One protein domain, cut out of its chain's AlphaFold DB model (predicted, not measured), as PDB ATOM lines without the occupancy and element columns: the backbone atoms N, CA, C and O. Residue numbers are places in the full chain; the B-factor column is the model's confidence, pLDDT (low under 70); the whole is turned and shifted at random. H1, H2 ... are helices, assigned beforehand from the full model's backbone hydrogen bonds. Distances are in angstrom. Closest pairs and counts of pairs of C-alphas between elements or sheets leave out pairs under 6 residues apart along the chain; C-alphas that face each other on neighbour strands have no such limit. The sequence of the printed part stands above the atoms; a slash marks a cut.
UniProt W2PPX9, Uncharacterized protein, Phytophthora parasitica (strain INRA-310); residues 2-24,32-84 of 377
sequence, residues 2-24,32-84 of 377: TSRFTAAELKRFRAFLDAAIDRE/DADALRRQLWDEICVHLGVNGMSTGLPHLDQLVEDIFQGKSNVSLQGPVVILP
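What this domain is: This is residues 2 to 24 and 32 to 84 of the 377 residues of an uncharacterized protein of Phytophthora parasitica (strain INRA-310) (UniProt W2PPX9). The domain is a helical hairpin, H2 and H3 side by side, with H1 crossing near the end where H2 begins and H3 ends. A stretch with no named element, residues 69 to 84, runs back from the end of H3 to the other end of the hairpin. The printed part has 76 residues, with three named helices in the order H1, H2, H3, and no named strand; the class is all helix. It is compact, with a radius of gyration of the C-alphas of 12.7 A and spans of 32 by 28 by 17 A.

Where its parts are: H1 holds residues 7 to 21, beginning at C-alpha 7 at (-28.649, 11.687, -39.217), and measures 21.4 A from first to last C-alpha. H2, residues 33 to 48, measures 22.5 A and is the longest helix by residues; its C-alpha 33 is at (-36.373, 31.467, -34.824). H3, residues 57 to 68, measures 16.9 A and ends at C-alpha 68 at (-27.873, 25.925, -35.548).

How they stand to each other: H1 touches H2 with residues 17 to 21 alone, and H2 touches H1 with residues 36 to 40 alone. Their closest C-alphas, those of Leu 17 and Arg 37, are 6.6 A apart, and their lines are about perpendicular at 82 degrees. H1 and H3 are close but not clearly touching: their closest C-alphas, those of Arg 14 and Ile 67, are 8.0 A apart. Their lines are about perpendicular at 88 degrees. H2 and H3 form a helical hairpin and run opposite ways at a shallow tilt of 18 degrees. They touch, with the closest C-alphas, those of Asp 34 and Phe 68, 7.1 A apart. In H1, H2 and H3 every O i to N i+4 pair is within hydrogen-bond range.

The domain as a whole: The two C-alphas farthest apart, those of Thr 2 and Glu 24, are 34.9 A apart. Residues 25 to 31 are not printed, and C-alphas 24 and 32 are 14.9 A apart across this cut, which lies in the link from H1 to H2. The link from H2 to H3 is short, with 8 residues. The mean pLDDT of the printed part is 73.2; 24 residues are under 70, among them residues 2 to 5 and 17 to 24.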
ATOM      1  N   THR A   2     -15.219   9.269 -29.751       40.72
ATOM      2  CA  THR A   2     -16.152  10.277 -30.277       40.72
ATOM      3  C   THR A   2     -17.247   9.586 -31.091       40.72
ATOM      4  O   THR A   2     -17.066   9.284 -32.270       40.72
ATOM      5  N   SER A   3     -18.395   9.294 -30.475       55.41
ATOM      6  CA  SER A   3     -19.564   8.822 -31.226       55.41
ATOM      7  C   SER A   3     -20.143   9.986 -32.032       55.41
ATOM      8  O   SER A   3     -20.696  10.926 -31.457       55.41
ATOM      9  N   ARG A   4     -20.011   9.939 -33.361       64.75
ATOM     10  CA  ARG A   4     -20.744  10.847 -34.253       64.75
ATOM     11  C   ARG A   4     -22.237  10.542 -34.148       64.75
ATOM     12  O   ARG A   4     -22.609   9.370 -34.142       64.75
ATOM     13  N   PHE A   5     -23.071  11.576 -34.091       66.12
ATOM     14  CA  PHE A   5     -24.516  11.384 -34.137       66.12
ATOM     15  C   PHE A   5     -24.938  10.916 -35.527       66.12
ATOM     16  O   PHE A   5     -24.449  11.410 -36.545       66.12
ATOM     17  N   THR A   6     -25.871   9.973 -35.578       74.12
ATOM     18  CA  THR A   6     -26.511   9.584 -36.834       74.12
ATOM     19  C   THR A   6     -27.438  10.698 -37.325       74.12
ATOM     20  O   THR A   6     -28.002  11.467 -36.540       74.12
ATOM     21  N   ALA A   7     -27.685  10.748 -38.637       67.75
ATOM     22  CA  ALA A   7     -28.649  11.687 -39.217       67.75
ATOM     23  C   ALA A   7     -30.062  11.548 -38.606       67.75
ATOM     24  O   ALA A   7     -30.800  12.529 -38.513       67.75
ATOM     25  N   ALA A   8     -30.433  10.349 -38.139       66.38
ATOM     26  CA  ALA A   8     -31.700  10.099 -37.456       66.38
ATOM     27  C   ALA A   8     -31.754  10.719 -36.047       66.38
ATOM     28  O   ALA A   8     -32.797  11.236 -35.650       66.38
ATOM     29  N   GLU A   9     -30.649  10.698 -35.299       68.88
ATOM     30  CA  GLU A   9     -30.553  11.333 -33.977       68.88
ATOM     31  C   GLU A   9     -30.545  12.858 -34.095       68.88
ATOM     32  O   GLU A   9     -31.331  13.514 -33.415       68.88
ATOM     33  N   LEU A  10     -29.766  13.414 -35.031       69.06
ATOM     34  CA  LEU A  10     -29.777  14.852 -35.330       69.06
ATOM     35  C   LEU A  10     -31.172  15.329 -35.766       69.06
ATOM     36  O   LEU A  10     -31.637  16.372 -35.308       69.06
ATOM     37  N   LYS A  11     -31.885  14.546 -36.592       70.75
ATOM     38  CA  LYS A  11     -33.269  14.852 -36.990       70.75
ATOM     39  C   LYS A  11     -34.239  14.833 -35.804       70.75
ATOM     40  O   LYS A  11     -35.096  15.706 -35.723       70.75
ATOM     41  N   ARG A  12     -34.112  13.870 -34.880       69.88
ATOM     42  CA  ARG A  12     -34.936  13.813 -33.655       69.88
ATOM     43  C   ARG A  12     -34.647  14.975 -32.707       69.88
ATOM     44  O   ARG A  12     -35.581  15.486 -32.105       69.88
ATOM     45  N   PHE A  13     -33.385  15.382 -32.580       66.44
ATOM     46  CA  PHE A  13     -32.993  16.491 -31.714       66.44
ATOM     47  C   PHE A  13     -33.458  17.845 -32.267       66.44
ATOM     48  O   PHE A  13     -34.061  18.615 -31.529       66.44
ATOM     49  N   ARG A  14     -33.295  18.092 -33.578       67.62
ATOM     50  CA  ARG A  14     -33.879  19.269 -34.252       67.62
ATOM     51  C   ARG A  14     -35.398  19.322 -34.066       67.62
ATOM     52  O   ARG A  14     -35.897  20.281 -33.498       67.62
ATOM     53  N   ALA A  15     -36.101  18.230 -34.376       69.38
ATOM     54  CA  ALA A  15     -37.552  18.147 -34.188       69.38
ATOM     55  C   ALA A  15     -38.011  18.314 -32.724       69.38
ATOM     56  O   ALA A  15     -39.151  18.702 -32.494       69.38
ATOM     57  N   PHE A  16     -37.162  18.018 -31.733       70.31
ATOM     58  CA  PHE A  16     -37.451  18.292 -30.322       70.31
ATOM     59  C   PHE A  16     -37.350  19.787 -29.988       70.31
ATOM     60  O   PHE A  16     -38.208  20.283 -29.265       70.31
ATOM     61  N   LEU A  17     -36.343  20.489 -30.520       64.44
ATOM     62  CA  LEU A  17     -36.207  21.941 -30.363       64.44
ATOM     63  C   LEU A  17     -37.330  22.678 -31.104       64.44
ATOM     64  O   LEU A  17     -37.999  23.515 -30.513       64.44
ATOM     65  N   ASP A  18     -37.598  22.309 -32.358       64.44
ATOM     66  CA  ASP A  18     -38.654  22.924 -33.173       64.44
ATOM     67  C   ASP A  18     -40.038  22.738 -32.520       64.44
ATOM     68  O   ASP A  18     -40.747  23.706 -32.256       64.44
ATOM     69  N   ALA A  19     -40.379  21.508 -32.114       59.12
ATOM     70  CA  ALA A  19     -41.652  21.217 -31.448       59.12
ATOM     71  C   ALA A  19     -41.748  21.731 -29.997       59.12
ATOM     72  O   ALA A  19     -42.759  21.464 -29.340       59.12
ATOM     73  N   ALA A  20     -40.711  22.387 -29.469       53.81
ATOM     74  CA  ALA A  20     -40.764  23.130 -28.213       53.81
ATOM     75  C   ALA A  20     -41.083  24.618 -28.444       53.81
ATOM     76  O   ALA A  20     -41.805  25.189 -27.634       53.81
ATOM     77  N   ILE A  21     -40.648  25.197 -29.572       54.88
ATOM     78  CA  ILE A  21     -41.025  26.555 -30.010       54.88
ATOM     79  C   ILE A  21     -42.532  26.614 -30.293       54.88
ATOM     80  O   ILE A  21     -43.220  27.494 -29.783       54.88
ATOM     81  N   ASP A  22     -43.075  25.611 -30.994       50.31
ATOM     82  CA  ASP A  22     -44.510  25.504 -31.328       50.31
ATOM     83  C   ASP A  22     -45.455  25.376 -30.103       50.31
ATOM     84  O   ASP A  22     -46.670  25.241 -30.263       50.31
ATOM     85  N   ARG A  23     -44.927  25.334 -28.868       52.78
ATOM     86  CA  ARG A  23     -45.707  25.120 -27.632       52.78
ATOM     87  C   ARG A  23     -45.909  26.366 -26.784       52.78
ATOM     88  O   ARG A  23     -46.688  26.296 -25.832       52.78
ATOM     89  N   GLU A  24     -45.245  27.470 -27.101       41.50
ATOM     90  CA  GLU A  24     -45.459  28.738 -26.414       41.50
ATOM     91  C   GLU A  24     -46.242  29.714 -27.296       41.50
ATOM     92  O   GLU A  24     -45.783  30.113 -28.363       41.50
ATOM     93  N   ASP A  32     -36.697  35.942 -35.691       67.69
ATOM     94  CA  ASP A  32     -35.504  35.148 -35.416       67.69
ATOM     95  C   ASP A  32     -35.848  33.865 -34.633       67.69
ATOM     96  O   ASP A  32     -35.834  33.809 -33.398       67.69
ATOM     97  N   ALA A  33     -36.152  32.801 -35.380       66.62
ATOM     98  CA  ALA A  33     -36.373  31.467 -34.824       66.62
ATOM     99  C   ALA A  33     -35.114  30.885 -34.149       66.62
ATOM    100  O   ALA A  33     -35.233  30.040 -33.259       66.62
ATOM    101  N   ASP A  34     -33.912  31.331 -34.531       67.88
ATOM    102  CA  ASP A  34     -32.670  30.879 -33.909       67.88
ATOM    103  C   ASP A  34     -32.436  31.570 -32.556       67.88
ATOM    104  O   ASP A  34     -31.912  30.934 -31.642       67.88
ATOM    105  N   ALA A  35     -32.914  32.804 -32.358       70.50
ATOM    106  CA  ALA A  35     -32.960  33.441 -31.039       70.50
ATOM    107  C   ALA A  35     -33.852  32.668 -30.046       70.50
ATOM    108  O   ALA A  35     -33.432  32.419 -28.915       70.50
ATOM    109  N   LEU A  36     -35.034  32.203 -30.475       68.50
ATOM    110  CA  LEU A  36     -35.914  31.364 -29.642       68.50
ATOM    111  C   LEU A  36     -35.274  30.003 -29.317       68.50
ATOM    112  O   LEU A  36     -35.313  29.550 -28.171       68.50
ATOM    113  N   ARG A  37     -34.618  29.366 -30.298       70.12
ATOM    114  CA  ARG A  37     -33.857  28.123 -30.072       70.12
ATOM    115  C   ARG A  37     -32.702  28.314 -29.086       70.12
ATOM    116  O   ARG A  37     -32.452  27.415 -28.282       70.12
ATOM    117  N   ARG A  38     -32.005  29.456 -29.141       76.94
ATOM    118  CA  ARG A  38     -30.932  29.830 -28.203       76.94
ATOM    119  C   ARG A  38     -31.469  30.028 -26.790       76.94
ATOM    120  O   ARG A  38     -30.952  29.395 -25.882       76.94
ATOM    121  N   GLN A  39     -32.549  30.794 -26.616       73.56
ATOM    122  CA  GLN A  39     -33.180  30.991 -25.306       73.56
ATOM    123  C   GLN A  39     -33.605  29.657 -24.670       73.56
ATOM    124  O   GLN A  39     -33.269  29.381 -23.518       73.56
ATOM    125  N   LEU A  40     -34.282  28.791 -25.433       73.69
ATOM    126  CA  LEU A  40     -34.658  27.453 -24.969       73.69
ATOM    127  C   LEU A  40     -33.427  26.610 -24.594       73.69
ATOM    128  O   LEU A  40     -33.463  25.850 -23.624       73.69
ATOM    129  N   TRP A  41     -32.335  26.718 -25.356       83.31
ATOM    130  CA  TRP A  41     -31.089  26.034 -25.029       83.31
ATOM    131  C   TRP A  41     -30.452  26.563 -23.741       83.31
ATOM    132  O   TRP A  41     -30.049  25.759 -22.903       83.31
ATOM    133  N   ASP A  42     -30.431  27.879 -23.533       77.88
ATOM    134  CA  ASP A  42     -29.915  28.502 -22.314       77.88
ATOM    135  C   ASP A  42     -30.712  28.046 -21.078       77.88
ATOM    136  O   ASP A  42     -30.121  27.666 -20.065       77.88
ATOM    137  N   GLU A  43     -32.045  27.967 -21.168       75.38
ATOM    138  CA  GLU A  43     -32.903  27.402 -20.113       75.38
ATOM    139  C   GLU A  43     -32.585  25.923 -19.826       75.38
ATOM    140  O   GLU A  43     -32.477  25.506 -18.664       75.38
ATOM    141  N   ILE A  44     -32.368  25.118 -20.872       77.62
ATOM    142  CA  ILE A  44     -31.920  23.727 -20.731       77.62
ATOM    143  C   ILE A  44     -30.545  23.680 -20.051       77.62
ATOM    144  O   ILE A  44     -30.368  22.906 -19.108       77.62
ATOM    145  N   CYS A  45     -29.585  24.514 -20.449       77.00
ATOM    146  CA  CYS A  45     -28.249  24.548 -19.858       77.00
ATOM    147  C   CYS A  45     -28.250  25.007 -18.395       77.00
ATOM    148  O   CYS A  45     -27.546  24.401 -17.583       77.00
ATOM    149  N   VAL A  46     -29.112  25.952 -18.005       75.69
ATOM    150  CA  VAL A  46     -29.364  26.276 -16.589       75.69
ATOM    151  C   VAL A  46     -29.833  25.031 -15.826       75.69
ATOM    152  O   VAL A  46     -29.331  24.752 -14.736       75.69
ATOM    153  N   HIS A  47     -30.732  24.223 -16.401       71.62
ATOM    154  CA  HIS A  47     -31.198  22.978 -15.784       71.62
ATOM    155  C   HIS A  47     -30.159  21.840 -15.759       71.62
ATOM    156  O   HIS A  47     -30.175  21.025 -14.831       71.62
ATOM    157  N   LEU A  48     -29.244  21.774 -16.730       76.81
ATOM    158  CA  LEU A  48     -28.138  20.805 -16.758       76.81
ATOM    159  C   LEU A  48     -26.983  21.205 -15.815       76.81
ATOM    160  O   LEU A  48     -26.306  20.334 -15.259       76.81
ATOM    161  N   GLY A  49     -26.791  22.510 -15.605       73.00
ATOM    162  CA  GLY A  49     -25.768  23.108 -14.742       73.00
ATOM    163  C   GLY A  49     -26.113  23.191 -13.251       73.00
ATOM    164  O   GLY A  49     -25.260  23.594 -12.465       73.00
ATOM    165  N   VAL A  50     -27.319  22.780 -12.822       71.50
ATOM    166  CA  VAL A  50     -27.752  22.853 -11.404       71.50
ATOM    167  C   VAL A  50     -26.798  22.115 -10.452       71.50
ATOM    168  O   VAL A  50     -26.679  22.486  -9.284       71.50
ATOM    169  N   ASN A  51     -26.105  21.076 -10.931       72.88
ATOM    170  CA  ASN A  51     -25.004  20.454 -10.203       72.88
ATOM    171  C   ASN A  51     -23.658  20.970 -10.739       72.88
ATOM    172  O   ASN A  51     -23.281  20.652 -11.865       72.88
ATOM    173  N   GLY A  52     -22.906  21.698  -9.908       71.88
ATOM    174  CA  GLY A  52     -21.573  22.215 -10.253       71.88
ATOM    175  C   GLY A  52     -20.497  21.143 -10.489       71.88
ATOM    176  O   GLY A  52     -19.419  21.468 -10.970       71.88
ATOM    177  N   MET A  53     -20.787  19.873 -10.187       70.06
ATOM    178  CA  MET A  53     -19.944  18.722 -10.533       70.06
ATOM    179  C   MET A  53     -20.273  18.142 -11.925       70.06
ATOM    180  O   MET A  53     -19.627  17.188 -12.360       70.06
ATOM    181  N   SER A  54     -21.264  18.689 -12.641       80.00
ATOM    182  CA  SER A  54     -21.476  18.391 -14.061       80.00
ATOM    183  C   SER A  54     -20.292  18.897 -14.892       80.00
ATOM    184  O   SER A  54     -19.879  20.045 -14.760       80.00
ATOM    185  N   THR A  55     -19.762  18.066 -15.790       82.06
ATOM    186  CA  THR A  55     -18.600  18.404 -16.630       82.06
ATOM    187  C   THR A  55     -18.893  18.242 -18.118       82.06
ATOM    188  O   THR A  55     -19.767  17.474 -18.526       82.06
ATOM    189  N   GLY A  56     -18.162  18.989 -18.950       82.06
ATOM    190  CA  GLY A  56     -18.297  18.942 -20.407       82.06
ATOM    191  C   GLY A  56     -19.507  19.691 -20.980       82.06
ATOM    192  O   GLY A  56     -19.761  19.555 -22.171       82.06
ATOM    193  N   LEU A  57     -20.232  20.495 -20.189       84.25
ATOM    194  CA  LEU A  57     -21.338  21.330 -20.693       84.25
ATOM    195  C   LEU A  57     -20.938  22.214 -21.901       84.25
ATOM    196  O   LEU A  57     -21.668  22.165 -22.887       84.25
ATOM    197  N   PRO A  58     -19.739  22.842 -21.957       87.00
ATOM    198  CA  PRO A  58     -19.295  23.574 -23.152       87.00
ATOM    199  C   PRO A  58     -19.208  22.730 -24.437       87.00
ATOM    200  O   PRO A  58     -19.264  23.265 -25.542       87.00
ATOM    201  N   HIS A  59     -19.078  21.400 -24.327       85.56
ATOM    202  CA  HIS A  59     -19.138  20.509 -25.490       85.56
ATOM    203  C   HIS A  59     -20.571  20.281 -25.987       85.56
ATOM    204  O   HIS A  59     -20.729  19.938 -27.156       85.56
ATOM    205  N   LEU A  60     -21.594  20.451 -25.137       84.38
ATOM    206  CA  LEU A  60     -22.995  20.506 -25.562       84.38
ATOM    207  C   LEU A  60     -23.326  21.864 -26.182       84.38
ATOM    208  O   LEU A  60     -23.953  21.883 -27.233       84.38
ATOM    209  N   ASP A  61     -22.861  22.968 -25.594       85.62
ATOM    210  CA  ASP A  61     -23.078  24.306 -26.161       85.62
ATOM    211  C   ASP A  61     -22.517  24.383 -27.589       85.62
ATOM    212  O   ASP A  61     -23.236  24.704 -28.534       85.62
ATOM    213  N   GLN A  62     -21.271  23.933 -27.787       85.56
ATOM    214  CA  GLN A  62     -20.670  23.848 -29.121       85.56
ATOM    215  C   GLN A  62     -21.421  22.890 -30.065       85.56
ATOM    216  O   GLN A  62     -21.486  23.144 -31.267       85.56
ATOM    217  N   LEU A  63     -21.999  21.798 -29.547       85.19
ATOM    218  CA  LEU A  63     -22.810  20.864 -30.339       85.19
ATOM    219  C   LEU A  63     -24.075  21.544 -30.874       85.19
ATOM    220  O   LEU A  63     -24.464  21.317 -32.018       85.19
ATOM    221  N   VAL A  64     -24.725  22.354 -30.041       83.88
ATOM    222  CA  VAL A  64     -25.975  23.036 -30.379       83.88
ATOM    223  C   VAL A  64     -25.717  24.218 -31.313       83.88
ATOM    224  O   VAL A  64     -26.404  24.334 -32.326       83.88
ATOM    225  N   GLU A  65     -24.645  24.982 -31.092       85.38
ATOM    226  CA  GLU A  65     -24.148  25.972 -32.056       85.38
ATOM    227  C   GLU A  65     -23.853  25.358 -33.430       85.38
ATOM    228  O   GLU A  65     -24.264  25.890 -34.460       85.38
ATOM    229  N   ASP A  66     -23.188  24.200 -33.468       84.56
ATOM    230  CA  ASP A  66     -22.909  23.480 -34.713       84.56
ATOM    231  C   ASP A  66     -24.202  23.022 -35.422       84.56
ATOM    232  O   ASP A  66     -24.265  23.009 -36.656       84.56
ATOM    233  N   ILE A  67     -25.245  22.677 -34.659       82.94
ATOM    234  CA  ILE A  67     -26.567  22.291 -35.174       82.94
ATOM    235  C   ILE A  67     -27.325  23.493 -35.748       82.94
ATOM    236  O   ILE A  67     -27.920  23.326 -36.821       82.94
ATOM    237  N   PHE A  68     -27.286  24.657 -35.082       81.62
ATOM    238  CA  PHE A  68     -27.873  25.925 -35.548       81.62
ATOM    239  C   PHE A  68     -27.158  26.456 -36.793       81.62
ATOM    240  O   PHE A  68     -27.804  26.816 -37.769       81.62
ATOM    241  N   GLN A  69     -25.826  26.357 -36.843       82.88
ATOM    242  CA  GLN A  69     -25.012  26.673 -38.028       82.88
ATOM    243  C   GLN A  69     -25.213  25.679 -39.196       82.88
ATOM    244  O   GLN A  69     -24.452  25.690 -40.164       82.88
ATOM    245  N   GLY A  70     -26.201  24.779 -39.116       79.06
ATOM    246  CA  GLY A  70     -26.579  23.874 -40.200       79.06
ATOM    247  C   GLY A  70     -25.553  22.784 -40.521       79.06
ATOM    248  O   GLY A  70     -25.712  22.091 -41.528       79.06
ATOM    249  N   LYS A  71     -24.517  22.587 -39.692       82.94
ATOM    250  CA  LYS A  71     -23.432  21.641 -39.991       82.94
ATOM    251  C   LYS A  71     -23.985  20.219 -40.127       82.94
ATOM    252  O   LYS A  71     -24.869  19.784 -39.386       82.94
ATOM    253  N   SER A  72     -23.462  19.488 -41.108       71.25
ATOM    254  CA  SER A  72     -23.884  18.121 -41.443       71.25
ATOM    255  C   SER A  72     -23.122  17.042 -40.667       71.25
ATOM    256  O   SER A  72     -23.647  15.951 -40.463       71.25
ATOM    257  N   ASN A  73     -21.908  17.349 -40.202       73.00
ATOM    258  CA  ASN A  73     -21.003  16.429 -39.507       73.00
ATOM    259  C   ASN A  73     -20.787  16.859 -38.048       73.00
ATOM    260  O   ASN A  73     -19.683  17.234 -37.664       73.00
ATOM    261  N   VAL A  74     -21.851  16.833 -37.243       79.44
ATOM    262  CA  VAL A  74     -21.800  17.276 -35.841       79.44
ATOM    263  C   VAL A  74     -21.431  16.120 -34.901       79.44
ATOM    264  O   VAL A  74     -21.982  15.019 -34.987       79.44
ATOM    265  N   SER A  75     -20.509  16.365 -33.969       80.19
ATOM    266  CA  SER A  75     -20.105  15.404 -32.937       80.19
ATOM    267  C   SER A  75     -19.713  16.092 -31.636       80.19
ATOM    268  O   SER A  75     -19.117  17.165 -31.663       80.19
ATOM    269  N   LEU A  76     -19.966  15.428 -30.505       82.00
ATOM    270  CA  LEU A  76     -19.460  15.863 -29.203       82.00
ATOM    271  C   LEU A  76     -17.926  15.922 -29.213       82.00
ATOM    272  O   LEU A  76     -17.264  14.915 -29.466       82.00
ATOM    273  N   GLN A  77     -17.383  17.101 -28.900       81.50
ATOM    274  CA  GLN A  77     -15.939  17.367 -28.874       81.50
ATOM    275  C   GLN A  77     -15.226  16.731 -27.666       81.50
ATOM    276  O   GLN A  77     -14.006  16.597 -27.657       81.50
ATOM    277  N   GLY A  78     -15.982  16.299 -26.655       81.06
ATOM    278  CA  GLY A  78     -15.462  15.633 -25.467       81.06
ATOM    279  C   GLY A  78     -16.550  14.871 -24.706       81.06
ATOM    280  O   GLY A  78     -17.727  14.929 -25.078       81.06
ATOM    281  N   PRO A  79     -16.179  14.116 -23.658       82.12
ATOM    282  CA  PRO A  79     -17.144  13.459 -22.788       82.12
ATOM    283  C   PRO A  79     -17.967  14.500 -22.026       82.12
ATOM    284  O   PRO A  79     -17.439  15.506 -21.558       82.12
ATOM    285  N   VAL A  80     -19.258  14.220 -21.855       81.69
ATOM    286  CA  VAL A  80     -20.167  15.062 -21.073       81.69
ATOM    287  C   VAL A  80     -20.746  14.236 -19.935       81.69
ATOM    288  O   VAL A  80     -21.317  13.160 -20.147       81.69
ATOM    289  N   VAL A  81     -20.594  14.735 -18.713       80.50
ATOM    290  CA  VAL A  81     -21.133  14.120 -17.503       80.50
ATOM    291  C   VAL A  81     -22.091  15.112 -16.870       80.50
ATOM    292  O   VAL A  81     -21.695  15.940 -16.063       80.50
ATOM    293  N   ILE A  82     -23.370  15.008 -17.224       80.25
ATOM    294  CA  ILE A  82     -24.435  15.682 -16.484       80.25
ATOM    295  C   ILE A  82     -24.674  14.882 -15.202       80.25
ATOM    296  O   ILE A  82     -25.050  13.702 -15.261       80.25
ATOM    297  N   LEU A  83     -24.451  15.519 -14.056       74.62
ATOM    298  CA  LEU A  83     -24.874  15.023 -12.756       74.62
ATOM    299  C   LEU A  83     -26.191  15.705 -12.357       74.62
ATOM    300  O   LEU A  83     -26.399  16.887 -12.629       74.62
ATOM    301  N   PRO A  84     -27.124  14.971 -11.735       71.12
ATOM    302  CA  PRO A  84     -28.389  15.542 -11.292       71.12
ATOM    303  C   PRO A  84     -28.168  16.479 -10.104       71.12
ATOM    304  O   PRO A  84     -27.199  16.329  -9.364       71.12
TER     305      PRO A  84